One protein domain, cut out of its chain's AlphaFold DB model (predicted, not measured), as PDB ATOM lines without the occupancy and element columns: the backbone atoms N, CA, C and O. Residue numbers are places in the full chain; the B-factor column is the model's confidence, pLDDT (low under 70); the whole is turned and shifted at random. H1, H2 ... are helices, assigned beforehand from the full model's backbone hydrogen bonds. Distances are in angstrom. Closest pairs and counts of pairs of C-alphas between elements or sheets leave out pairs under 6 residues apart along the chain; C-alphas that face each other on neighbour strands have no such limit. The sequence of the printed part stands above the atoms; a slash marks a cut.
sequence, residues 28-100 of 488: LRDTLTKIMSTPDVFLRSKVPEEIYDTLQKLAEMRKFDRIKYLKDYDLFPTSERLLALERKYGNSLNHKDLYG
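AT A GLANCE: This is residues 28 to 100 of the 488 residues of the protein "Hypothetical protein" of Euplotes harpa (UniProt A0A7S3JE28). The longest helix, H3, runs through the middle of a small helical body, with H5 crossing the half of it that comes first along the chain and H1 packed on the other half. The short H2 sits near the first half of H3, H4 sits beyond its last residue, and the chain folds back from H4 to H5; residues 94 to 100, with the small helix H6, stick out as an arm. The printed part has 73 residues, with six named helices in the order H1, H2, H3, H4, H5, H6 and no named strand, and its class is all helix. It is only just compact, close to loose, with a radius of gyration of the C-alphas of 13.2 A, and the C-alphas span 36 by 31 by 23 A.

IN THESE COORDINATES: The printed part begins at Leu 28, whose C-alpha is at (198.156, -59.934, 28.742). H1 follows as residues 32 to 37, from C-alpha 32 at (203.027, -56.382, 33.346), and is 8.6 A from first to last C-alpha. H2, residues 39 to 42, is a helix of four residues. H3, residues 49 to 61, has 13 residues and is 17.8 A from first to last C-alpha; it begins at C-alpha 49 at (209.467, -71.172, 36.843). H4 holds residues 67 to 72 and is 8.9 A from first to last C-alpha. H5, residues 79 to 89, is 15.2 A from first to last C-alpha. H6, residues 95 to 99, is a helix of five residues that ends at C-alpha 99 at (194.570, -53.143, 13.500).

HOW THE PARTS SIT: H1 and H3 touch, and the closest C-alphas are those of Leu 32 and Ala 59, 7.2 A apart. They run opposite ways at a steep tilt of 61 degrees, and H3 touches H1 with residues 55 to 59 alone. H1 and H2 are close but not clearly touching, with the C-alphas of Ile 35 and Val 41 closest at 7.3 A. H2 is also close to H3 but not clearly touching it; the closest C-alphas, those of Val 41 and Tyr 52, are 6.7 A apart. H3 and H4 are close but not clearly touching, with the C-alphas of Met 61 and Leu 70 closest at 6.6 A. These two helices run opposite ways at a steep tilt of 48 degrees. H3 and H5 touch, with 8 pairs of C-alphas within 8 A, and the closest are those of Ile 51 and Leu 85, 5.5 A apart. Their lines stand about perpendicular, at 83 degrees, and H3 touches H5 with residues 50 to 54 alone. H1 and H5 are apart, H4 and H5 are apart, and H6 touches no helix. In H1, H3, H4, H5 and H6 every O i to N i+4 pair is within hydrogen-bond range, while H2 is too short for such a pair.

THE WHOLE: The two C-alphas farthest apart are those of Ser 45 and Tyr 99, at 37.4 A, while those of Leu 28 and Gly 100, the first and last printed, are 16.1 A apart. Residues 94 to 100, of which 95 to 99 belong to H6, stand free. The centre of H3 lies nearest to the mean of the C-alphas, at 5.3 A, and that of H6 lies farthest, at 19.8 A. The printed part has no cut. The links H1 to H2, H3 to H4 and H5 to H6 are tight, those from H2 to H3 and from H4 to H5 are short but not tight, and no link is long. The mean pLDDT of the printed part is 91.9, and no printed residue is under 70; the mean over H6 is 87.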
ATOM      1  N   LEU A  28     198.325 -59.612  27.326       93.06
ATOM      2  CA  LEU A  28     198.156 -59.934  28.742       93.06
ATOM      3  C   LEU A  28     196.819 -59.392  29.277       93.06
ATOM      4  O   LEU A  28     196.301 -58.379  28.797       93.06
ATOM      5  N   ARG A  29     196.249 -60.075  30.274       91.44
ATOM      6  CA  ARG A  29     194.993 -59.688  30.937       91.44
ATOM      7  C   ARG A  29     195.114 -58.367  31.689       91.44
ATOM      8  O   ARG A  29     194.236 -57.518  31.560       91.44
ATOM      9  N   ASP A  30     196.216 -58.207  32.411       92.75
ATOM     10  CA  ASP A  30     196.588 -57.010  33.158       92.75
ATOM     11  C   ASP A  30     197.935 -56.467  32.655       92.75
ATOM     12  O   ASP A  30     198.634 -57.112  31.869       92.75
ATOM     13  N   THR A  31     198.308 -55.262  33.088       93.06
ATOM     14  CA  THR A  31     199.631 -54.703  32.788       93.06
ATOM     15  C   THR A  31     200.726 -55.531  33.454       93.06
ATOM     16  O   THR A  31     200.538 -56.063  34.549       93.06
ATOM     17  N   LEU A  32     201.899 -55.609  32.819       92.38
ATOM     18  CA  LEU A  32     203.027 -56.382  33.346       92.38
ATOM     19  C   LEU A  32     203.405 -55.956  34.776       92.38
ATOM     20  O   LEU A  32     203.639 -56.805  35.629       92.38
ATOM     21  N   THR A  33     203.375 -54.651  35.059       92.88
ATOM     22  CA  THR A  33     203.644 -54.095  36.396       92.88
ATOM     23  C   THR A  33     202.641 -54.580  37.437       92.88
ATOM     24  O   THR A  33     203.031 -54.985  38.528       92.88
ATOM     25  N   LYS A  34     201.348 -54.593  37.095       94.81
ATOM     26  CA  LYS A  34     200.290 -55.064  37.990       94.81
ATOM     27  C   LYS A  34     200.404 -56.563  38.242       94.81
ATOM     28  O   LYS A  34     200.246 -56.985  39.379       94.81
ATOM     29  N   ILE A  35     200.729 -57.349  37.213       93.94
ATOM     30  CA  ILE A  35     200.960 -58.794  37.349       93.94
ATOM     31  C   ILE A  35     202.126 -59.046  38.309       93.94
ATOM     32  O   ILE A  35     201.952 -59.766  39.287       93.94
ATOM     33  N   MET A  36     203.276 -58.397  38.109       92.19
ATOM     34  CA  MET A  36     204.440 -58.563  38.990       92.19
ATOM     35  C   MET A  36     204.225 -58.047  40.416       92.19
ATOM     36  O   MET A  36     204.862 -58.537  41.339       92.19
ATOM     37  N   SER A  37     203.324 -57.084  40.617       93.50
ATOM     38  CA  SER A  37     202.959 -56.619  41.957       93.50
ATOM     39  C   SER A  37     202.142 -57.651  42.741       93.50
ATOM     40  O   SER A  37     202.026 -57.522  43.961       93.50
ATOM     41  N   THR A  38     201.535 -58.643  42.080       93.44
ATOM     42  CA  THR A  38     200.758 -59.663  42.790       93.44
ATOM     43  C   THR A  38     201.687 -60.667  43.481       93.44
ATOM     44  O   THR A  38     202.567 -61.234  42.831       93.44
ATOM     45  N   PRO A  39     201.483 -60.959  44.781       93.75
ATOM     46  CA  PRO A  39     202.334 -61.902  45.513       93.75
ATOM     47  C   PRO A  39     202.227 -63.331  44.961       93.75
ATOM     48  O   PRO A  39     203.158 -64.124  45.081       93.75
ATOM     49  N   ASP A  40     201.105 -63.647  44.311       91.00
ATOM     50  CA  ASP A  40     200.823 -64.955  43.724       91.00
ATOM     51  C   ASP A  40     201.815 -65.366  42.633       91.00
ATOM     52  O   ASP A  40     202.045 -66.561  42.453       91.00
ATOM     53  N   VAL A  41     202.422 -64.403  41.932       92.50
ATOM     54  CA  VAL A  41     203.404 -64.670  40.871       92.50
ATOM     55  C   VAL A  41     204.691 -65.287  41.420       92.50
ATOM     56  O   VAL A  41     205.328 -66.080  40.733       92.50
ATOM     57  N   PHE A  42     205.040 -64.988  42.672       91.19
ATOM     58  CA  PHE A  42     206.242 -65.507  43.330       91.19
ATOM     59  C   PHE A  42     206.009 -66.866  44.004       91.19
ATOM     60  O   PHE A  42     206.953 -67.524  44.443       91.19
ATOM     61  N   LEU A  43     204.752 -67.315  44.095       93.19
ATOM     62  CA  LEU A  43     204.418 -68.614  44.663       93.19
ATOM     63  C   LEU A  43     204.592 -69.704  43.612       93.19
ATOM     64  O   LEU A  43     203.770 -69.869  42.708       93.19
ATOM     65  N   ARG A  44     205.620 -70.535  43.799       90.06
ATOM     66  CA  ARG A  44     205.938 -71.613  42.859       90.06
ATOM     67  C   ARG A  44     204.864 -72.704  42.747       90.06
ATOM     68  O   ARG A  44     204.800 -73.434  41.763       90.06
ATOM     69  N   SER A  45     203.974 -72.796  43.730       92.38
ATOM     70  CA  SER A  45     202.795 -73.662  43.655       92.38
ATOM     71  C   SER A  45     201.740 -73.163  42.661       92.38
ATOM     72  O   SER A  45     201.004 -73.973  42.105       92.38
ATOM     73  N   LYS A  46     201.650 -71.845  42.431       91.25
ATOM     74  CA  LYS A  46     200.656 -71.225  41.539       91.25
ATOM     75  C   LYS A  46     201.213 -70.961  40.141       91.25
ATOM     76  O   LYS A  46     200.495 -71.150  39.156       91.25
ATOM     77  N   VAL A  47     202.473 -70.534  40.052       92.62
ATOM     78  CA  VAL A  47     203.127 -70.151  38.794       92.62
ATOM     79  C   VAL A  47     204.415 -70.965  38.602       92.62
ATOM     80  O   VAL A  47     205.296 -70.896  39.454       92.62
ATOM     81  N   PRO A  48     204.544 -71.743  37.507       93.06
ATOM     82  CA  PRO A  48     205.788 -72.442  37.150       93.06
ATOM     83  C   PRO A  48     206.985 -71.493  36.928       93.06
ATOM     84  O   PRO A  48     206.768 -70.332  36.580       93.06
ATOM     85  N   GLU A  49     208.234 -71.992  37.034       91.12
ATOM     86  CA  GLU A  49     209.467 -71.172  36.843       91.12
ATOM     87  C   GLU A  49     209.425 -70.484  35.515       91.12
ATOM     88  O   GLU A  49     209.675 -69.301  35.419       91.12
ATOM     89  N   GLU A  50     209.088 -71.257  34.491       91.88
ATOM     90  CA  GLU A  50     209.229 -70.833  33.116       91.88
ATOM     91  C   GLU A  50     208.397 -69.579  32.862       91.88
ATOM     92  O   GLU A  50     208.839 -68.663  32.175       91.88
ATOM     93  N   ILE A  51     207.215 -69.506  33.477       93.25
ATOM     94  CA  ILE A  51     206.323 -68.357  33.369       93.25
ATOM     95  C   ILE A  51     206.869 -67.185  34.186       93.25
ATOM     96  O   ILE A  51     206.904 -66.064  33.678       93.25
ATOM     97  N   TYR A  52     207.339 -67.430  35.408       94.00
ATOM     98  CA  TYR A  52     207.966 -66.403  36.239       94.00
ATOM     99  C   TYR A  52     209.205 -65.789  35.566       94.00
ATOM    100  O   TYR A  52     209.281 -64.573  35.400       94.00
ATOM    101  N   ASP A  53     210.112 -66.623  35.069       93.44
ATOM    102  CA  ASP A  53     211.311 -66.223  34.343       93.44
ATOM    103  C   ASP A  53     210.960 -65.429  33.090       93.44
ATOM    104  O   ASP A  53     211.595 -64.415  32.807       93.44
ATOM    105  N   THR A  54     209.931 -65.835  32.334       94.25
ATOM    106  CA  THR A  54     209.489 -65.019  31.191       94.25
ATOM    107  C   THR A  54     208.940 -63.665  31.601       94.25
ATOM    108  O   THR A  54     209.240 -62.680  30.931       94.25
ATOM    109  N   LEU A  55     208.168 -63.582  32.687       94.06
ATOM    110  CA  LEU A  55     207.667 -62.308  33.197       94.06
ATOM    111  C   LEU A  55     208.823 -61.404  33.636       94.06
ATOM    112  O   LEU A  55     208.824 -60.221  33.296       94.06
ATOM    113  N   GLN A  56     209.829 -61.967  34.307       92.75
ATOM    114  CA  GLN A  56     211.026 -61.238  34.708       92.75
ATOM    115  C   GLN A  56     211.822 -60.760  33.490       92.75
ATOM    116  O   GLN A  56     212.157 -59.579  33.409       92.75
ATOM    117  N   LYS A  57     212.058 -61.631  32.497       93.94
ATOM    118  CA  LYS A  57     212.722 -61.259  31.239       93.94
ATOM    119  C   LYS A  57     211.985 -60.115  30.542       93.94
ATOM    120  O   LYS A  57     212.614 -59.129  30.178       93.94
ATOM    121  N   LEU A  58     210.655 -60.180  30.431       93.44
ATOM    122  CA  LEU A  58     209.842 -59.107  29.841       93.44
ATOM    123  C   LEU A  58     209.922 -57.790  30.632       93.44
ATOM    124  O   LEU A  58     209.852 -56.710  30.044       93.44
ATOM    125  N   ALA A  59     210.071 -57.861  31.954       92.94
ATOM    126  CA  ALA A  59     210.209 -56.682  32.801       92.94
ATOM    127  C   ALA A  59     211.583 -56.025  32.652       92.94
ATOM    128  O   ALA A  59     211.663 -54.801  32.549       92.94
ATOM    129  N   GLU A  60     212.646 -56.827  32.576       92.50
ATOM    130  CA  GLU A  60     213.994 -56.342  32.275       92.50
ATOM    131  C   GLU A  60     214.076 -55.785  30.853       92.50
ATOM    132  O   GLU A  60     214.636 -54.712  30.652       92.50
ATOM    133  N   MET A  61     213.421 -56.426  29.876       93.38
ATOM    134  CA  MET A  61     213.353 -55.930  28.497       93.38
ATOM    135  C   MET A  61     212.823 -54.494  28.408       93.38
ATOM    136  O   MET A  61     213.279 -53.737  27.558       93.38
ATOM    137  N   ARG A  62     211.894 -54.097  29.289       90.44
ATOM    138  CA  ARG A  62     211.349 -52.730  29.327       90.44
ATOM    139  C   ARG A  62     212.371 -51.685  29.794       90.44
ATOM    140  O   ARG A  62     212.180 -50.508  29.509       90.44
ATOM    141  N   LYS A  63     213.413 -52.087  30.526       90.69
ATOM    142  CA  LYS A  63     214.439 -51.174  31.056       90.69
ATOM    143  C   LYS A  63     215.533 -50.850  30.036       90.69
ATOM    144  O   LYS A  63     216.261 -49.884  30.233       90.69
ATOM    145  N   PHE A  64     215.679 -51.651  28.980       91.75
ATOM    146  CA  PHE A  64     216.723 -51.463  27.976       91.75
ATOM    147  C   PHE A  64     216.208 -50.698  26.754       91.75
ATOM    148  O   PHE A  64     215.252 -51.115  26.107       91.75
ATOM    149  N   ASP A  65     216.928 -49.644  26.364       90.88
ATOM    150  CA  ASP A  65     216.598 -48.847  25.172       90.88
ATOM    151  C   ASP A  65     217.145 -49.449  23.869       90.88
ATOM    152  O   ASP A  65     216.649 -49.169  22.776       90.88
ATOM    153  N   ARG A  66     218.206 -50.266  23.957       93.06
ATOM    154  CA  ARG A  66     218.892 -50.840  22.789       93.06
ATOM    155  C   ARG A  66     218.751 -52.351  22.748       93.06
ATOM    156  O   ARG A  66     219.128 -53.053  23.682       93.06
ATOM    157  N   ILE A  67     218.351 -52.855  21.582       91.56
ATOM    158  CA  ILE A  67     218.164 -54.290  21.332       91.56
ATOM    159  C   ILE A  67     219.452 -55.113  21.484       91.56
ATOM    160  O   ILE A  67     219.389 -56.294  21.809       91.56
ATOM    161  N   LYS A  68     220.628 -54.494  21.290       93.94
ATOM    162  CA  LYS A  68     221.927 -55.159  21.467       93.94
ATOM    163  C   LYS A  68     222.085 -55.700  22.891       93.94
ATOM    164  O   LYS A  68     222.438 -56.860  23.049       93.94
ATOM    165  N   TYR A  69     221.710 -54.910  23.899       92.88
ATOM    166  CA  TYR A  69     221.759 -55.348  25.293       92.88
ATOM    167  C   TYR A  69     220.809 -56.520  25.554       92.88
ATOM    168  O   TYR A  69     221.179 -57.458  26.244       92.88
ATOM    169  N   LEU A  70     219.621 -56.536  24.937       92.88
ATOM    170  CA  LEU A  70     218.695 -57.668  25.070       92.88
ATOM    171  C   LEU A  70     219.293 -58.984  24.561       92.88
ATOM    172  O   LEU A  70     219.009 -60.039  25.125       92.88
ATOM    173  N   LYS A  71     220.113 -58.914  23.504       92.00
ATOM    174  CA  LYS A  71     220.843 -60.065  22.970       92.00
ATOM    175  C   LYS A  71     221.986 -60.479  23.897       92.00
ATOM    176  O   LYS A  71     222.124 -61.664  24.168       92.00
ATOM    177  N   ASP A  72     222.767 -59.516  24.385       94.00
ATOM    178  CA  ASP A  72     223.919 -59.774  25.259       94.00
ATOM    179  C   ASP A  72     223.489 -60.382  26.613       94.00
ATOM    180  O   ASP A  72     224.197 -61.218  27.165       94.00
ATOM    181  N   TYR A  73     222.302 -60.014  27.115       91.94
ATOM    182  CA  TYR A  73     221.713 -60.538  28.357       91.94
ATOM    183  C   TYR A  73     220.755 -61.727  28.164       91.94
ATOM    184  O   TYR A  73     220.109 -62.144  29.124       91.94
ATOM    185  N   ASP A  74     220.621 -62.255  26.943       91.44
ATOM    186  CA  ASP A  74     219.722 -63.374  26.610       91.44
ATOM    187  C   ASP A  74     218.285 -63.212  27.165       91.44
ATOM    188  O   ASP A  74     217.674 -64.101  27.776       91.44
ATOM    189  N   LEU A  75     217.723 -62.016  26.979       93.38
ATOM    190  CA  LEU A  75     216.404 -61.662  27.511       93.38
ATOM    191  C   LEU A  75     215.252 -62.081  26.592       93.38
ATOM    192  O   LEU A  75     214.089 -61.935  26.966       93.38
ATOM    193  N   PHE A  76     215.541 -62.631  25.410       90.62
ATOM    194  CA  PHE A  76     214.503 -63.083  24.491       90.62
ATOM    195  C   PHE A  76     213.863 -64.389  24.991       90.62
ATOM    196  O   PHE A  76     214.553 -65.389  25.195       90.62
ATOM    197  N   PRO A  77     212.538 -64.418  25.218       91.38
ATOM    198  CA  PRO A  77     211.854 -65.639  25.621       91.38
ATOM    199  C   PRO A  77     211.702 -66.603  24.436       91.38
ATOM    200  O   PRO A  77     211.509 -66.181  23.294       91.38
ATOM    201  N   THR A  78     211.734 -67.907  24.714       90.69
ATOM    202  CA  THR A  78     211.442 -68.938  23.710       90.69
ATOM    203  C   THR A  78     209.946 -68.986  23.388       90.69
ATOM    204  O   THR A  78     209.092 -68.589  24.189       90.69
ATOM    205  N   SER A  79     209.620 -69.488  22.198       89.88
ATOM    206  CA  SER A  79     208.247 -69.615  21.689       89.88
ATOM    207  C   SER A  79     207.351 -70.443  22.618       89.88
ATOM    208  O   SER A  79     206.240 -70.025  22.946       89.88
ATOM    209  N   GLU A  80     207.859 -71.567  23.121       91.12
ATOM    210  CA  GLU A  80     207.167 -72.447  24.068       91.12
ATOM    211  C   GLU A  80     206.799 -71.730  25.371       91.12
ATOM    212  O   GLU A  80     205.663 -71.826  25.846       91.12
ATOM    213  N   ARG A  81     207.729 -70.939  25.921       92.69
ATOM    214  CA  ARG A  81     207.485 -70.198  27.163       92.69
ATOM    215  C   ARG A  81     206.477 -69.067  26.960       92.69
ATOM    216  O   ARG A  81     205.638 -68.832  27.827       92.69
ATOM    217  N   LEU A  82     206.485 -68.412  25.795       92.12
ATOM    218  CA  LEU A  82     205.453 -67.433  25.429       92.12
ATOM    219  C   LEU A  82     204.059 -68.072  25.310       92.12
ATOM    220  O   LEU A  82     203.074 -67.461  25.724       92.12
ATOM    221  N   LEU A  83     203.965 -69.306  24.806       92.00
ATOM    222  CA  LEU A  83     202.707 -70.063  24.777       92.00
ATOM    223  C   LEU A  83     202.234 -70.445  26.186       92.00
ATOM    224  O   LEU A  83     201.041 -70.365  26.482       92.00
ATOM    225  N   ALA A  84     203.147 -70.838  27.076       92.81
ATOM    226  CA  ALA A  84     202.821 -71.106  28.476       92.81
ATOM    227  C   ALA A  84     202.318 -69.842  29.201       92.81
ATOM    228  O   ALA A  84     201.310 -69.893  29.913       92.81
ATOM    229  N   LEU A  85     202.966 -68.698  28.956       94.31
ATOM    230  CA  LEU A  85     202.563 -67.389  29.468       94.31
ATOM    231  C   LEU A  85     201.164 -66.989  28.973       94.31
ATOM    232  O   LEU A  85     200.319 -66.581  29.774       94.31
ATOM    233  N   GLU A  86     200.891 -67.149  27.674       92.69
ATOM    234  CA  GLU A  86     199.582 -66.879  27.066       92.69
ATOM    235  C   GLU A  86     198.472 -67.730  27.696       92.69
ATOM    236  O   GLU A  86     197.403 -67.213  28.011       92.69
ATOM    237  N   ARG A  87     198.722 -69.017  27.962       93.12
ATOM    238  CA  ARG A  87     197.726 -69.900  28.594       93.12
ATOM    239  C   ARG A  87     197.303 -69.433  29.990       93.12
ATOM    240  O   ARG A  87     196.148 -69.625  30.362       93.12
ATOM    241  N   LYS A  88     198.210 -68.842  30.781       92.31
ATOM    242  CA  LYS A  88     197.908 -68.385  32.155       92.31
ATOM    243  C   LYS A  88     197.423 -66.938  32.219       92.31
ATOM    244  O   LYS A  88     196.405 -66.661  32.858       92.31
ATOM    245  N   TYR A  89     198.140 -66.028  31.566       93.38
ATOM    246  CA  TYR A  89     197.934 -64.579  31.676       93.38
ATOM    247  C   TYR A  89     197.394 -63.935  30.396       93.38
ATOM    248  O   TYR A  89     197.207 -62.718  30.366       93.38
ATOM    249  N   GLY A  90     197.123 -64.718  29.352       92.69
ATOM    250  CA  GLY A  90     196.585 -64.229  28.091       92.69
ATOM    251  C   GLY A  90     195.151 -63.710  28.192       92.69
ATOM    252  O   GLY A  90     194.367 -64.054  29.085       92.69
ATOM    253  N   ASN A  91     194.818 -62.850  27.237       92.62
ATOM    254  CA  ASN A  91     193.506 -62.264  27.036       92.62
ATOM    255  C   ASN A  91     193.178 -62.214  25.539       92.62
ATOM    256  O   ASN A  91     194.070 -62.275  24.692       92.62
ATOM    257  N   SER A  92     191.896 -62.067  25.214       90.38
ATOM    258  CA  SER A  92     191.446 -61.950  23.831       90.38
ATOM    259  C   SER A  92     191.977 -60.674  23.174       90.38
ATOM    260  O   SER A  92     192.006 -59.582  23.759       90.38
ATOM    261  N   LEU A  93     192.415 -60.821  21.925       89.50
ATOM    262  CA  LEU A  93     192.837 -59.710  21.086       89.50
ATOM    263  C   LEU A  93     191.602 -58.919  20.643       89.50
ATOM    264  O   LEU A  93     190.660 -59.472  20.080       89.50
ATOM    265  N   ASN A  94     191.606 -57.615  20.892       87.69
ATOM    266  CA  ASN A  94     190.543 -56.714  20.468       87.69
ATOM    267  C   ASN A  94     190.847 -56.143  19.072       87.69
ATOM    268  O   ASN A  94     191.995 -56.141  18.637       87.69
ATOM    269  N   HIS A  95     189.857 -55.556  18.390       85.81
ATOM    270  CA  HIS A  95     190.057 -54.912  17.081       85.81
ATOM    271  C   HIS A  95     191.207 -53.890  17.097       85.81
ATOM    272  O   HIS A  95     192.001 -53.812  16.162       85.81
ATOM    273  N   LYS A  96     191.337 -53.140  18.200       87.88
ATOM    274  CA  LYS A  96     192.451 -52.206  18.408       87.88
ATOM    275  C   LYS A  96     193.812 -52.911  18.424       87.88
ATOM    276  O   LYS A  96     194.777 -52.352  17.927       87.88
ATOM    277  N   ASP A  97     193.889 -54.124  18.957       87.31
ATOM    278  CA  ASP A  97     195.128 -54.904  19.028       87.31
ATOM    279  C   ASP A  97     195.447 -55.575  17.677       87.31
ATOM    280  O   ASP A  97     196.612 -55.796  17.348       87.31
ATOM    281  N   LEU A  98     194.421 -55.869  16.864       86.44
ATOM    282  CA  LEU A  98     194.596 -56.408  15.512       86.44
ATOM    283  C   LEU A  98     195.007 -55.340  14.489       86.44
ATOM    284  O   LEU A  98     195.842 -55.602  13.625       86.44
ATOM    285  N   TYR A  99     194.422 -54.149  14.557       86.25
ATOM    286  CA  TYR A  99     194.570 -53.143  13.500       86.25
ATOM    287  C   TYR A  99     195.209 -51.838  13.979       86.25
ATOM    288  O   TYR A  99     195.348 -50.909  13.193       86.25
ATOM    289  N   GLY A 100     195.552 -51.715  15.266       83.44
ATOM    290  CA  GLY A 100     196.068 -50.475  15.869       83.44
ATOM    291  C   GLY A 100     195.024 -49.359  16.007       83.44
ATOM    292  O   GLY A 100     195.257 -48.367  16.696       83.44
TER     293      GLY A 100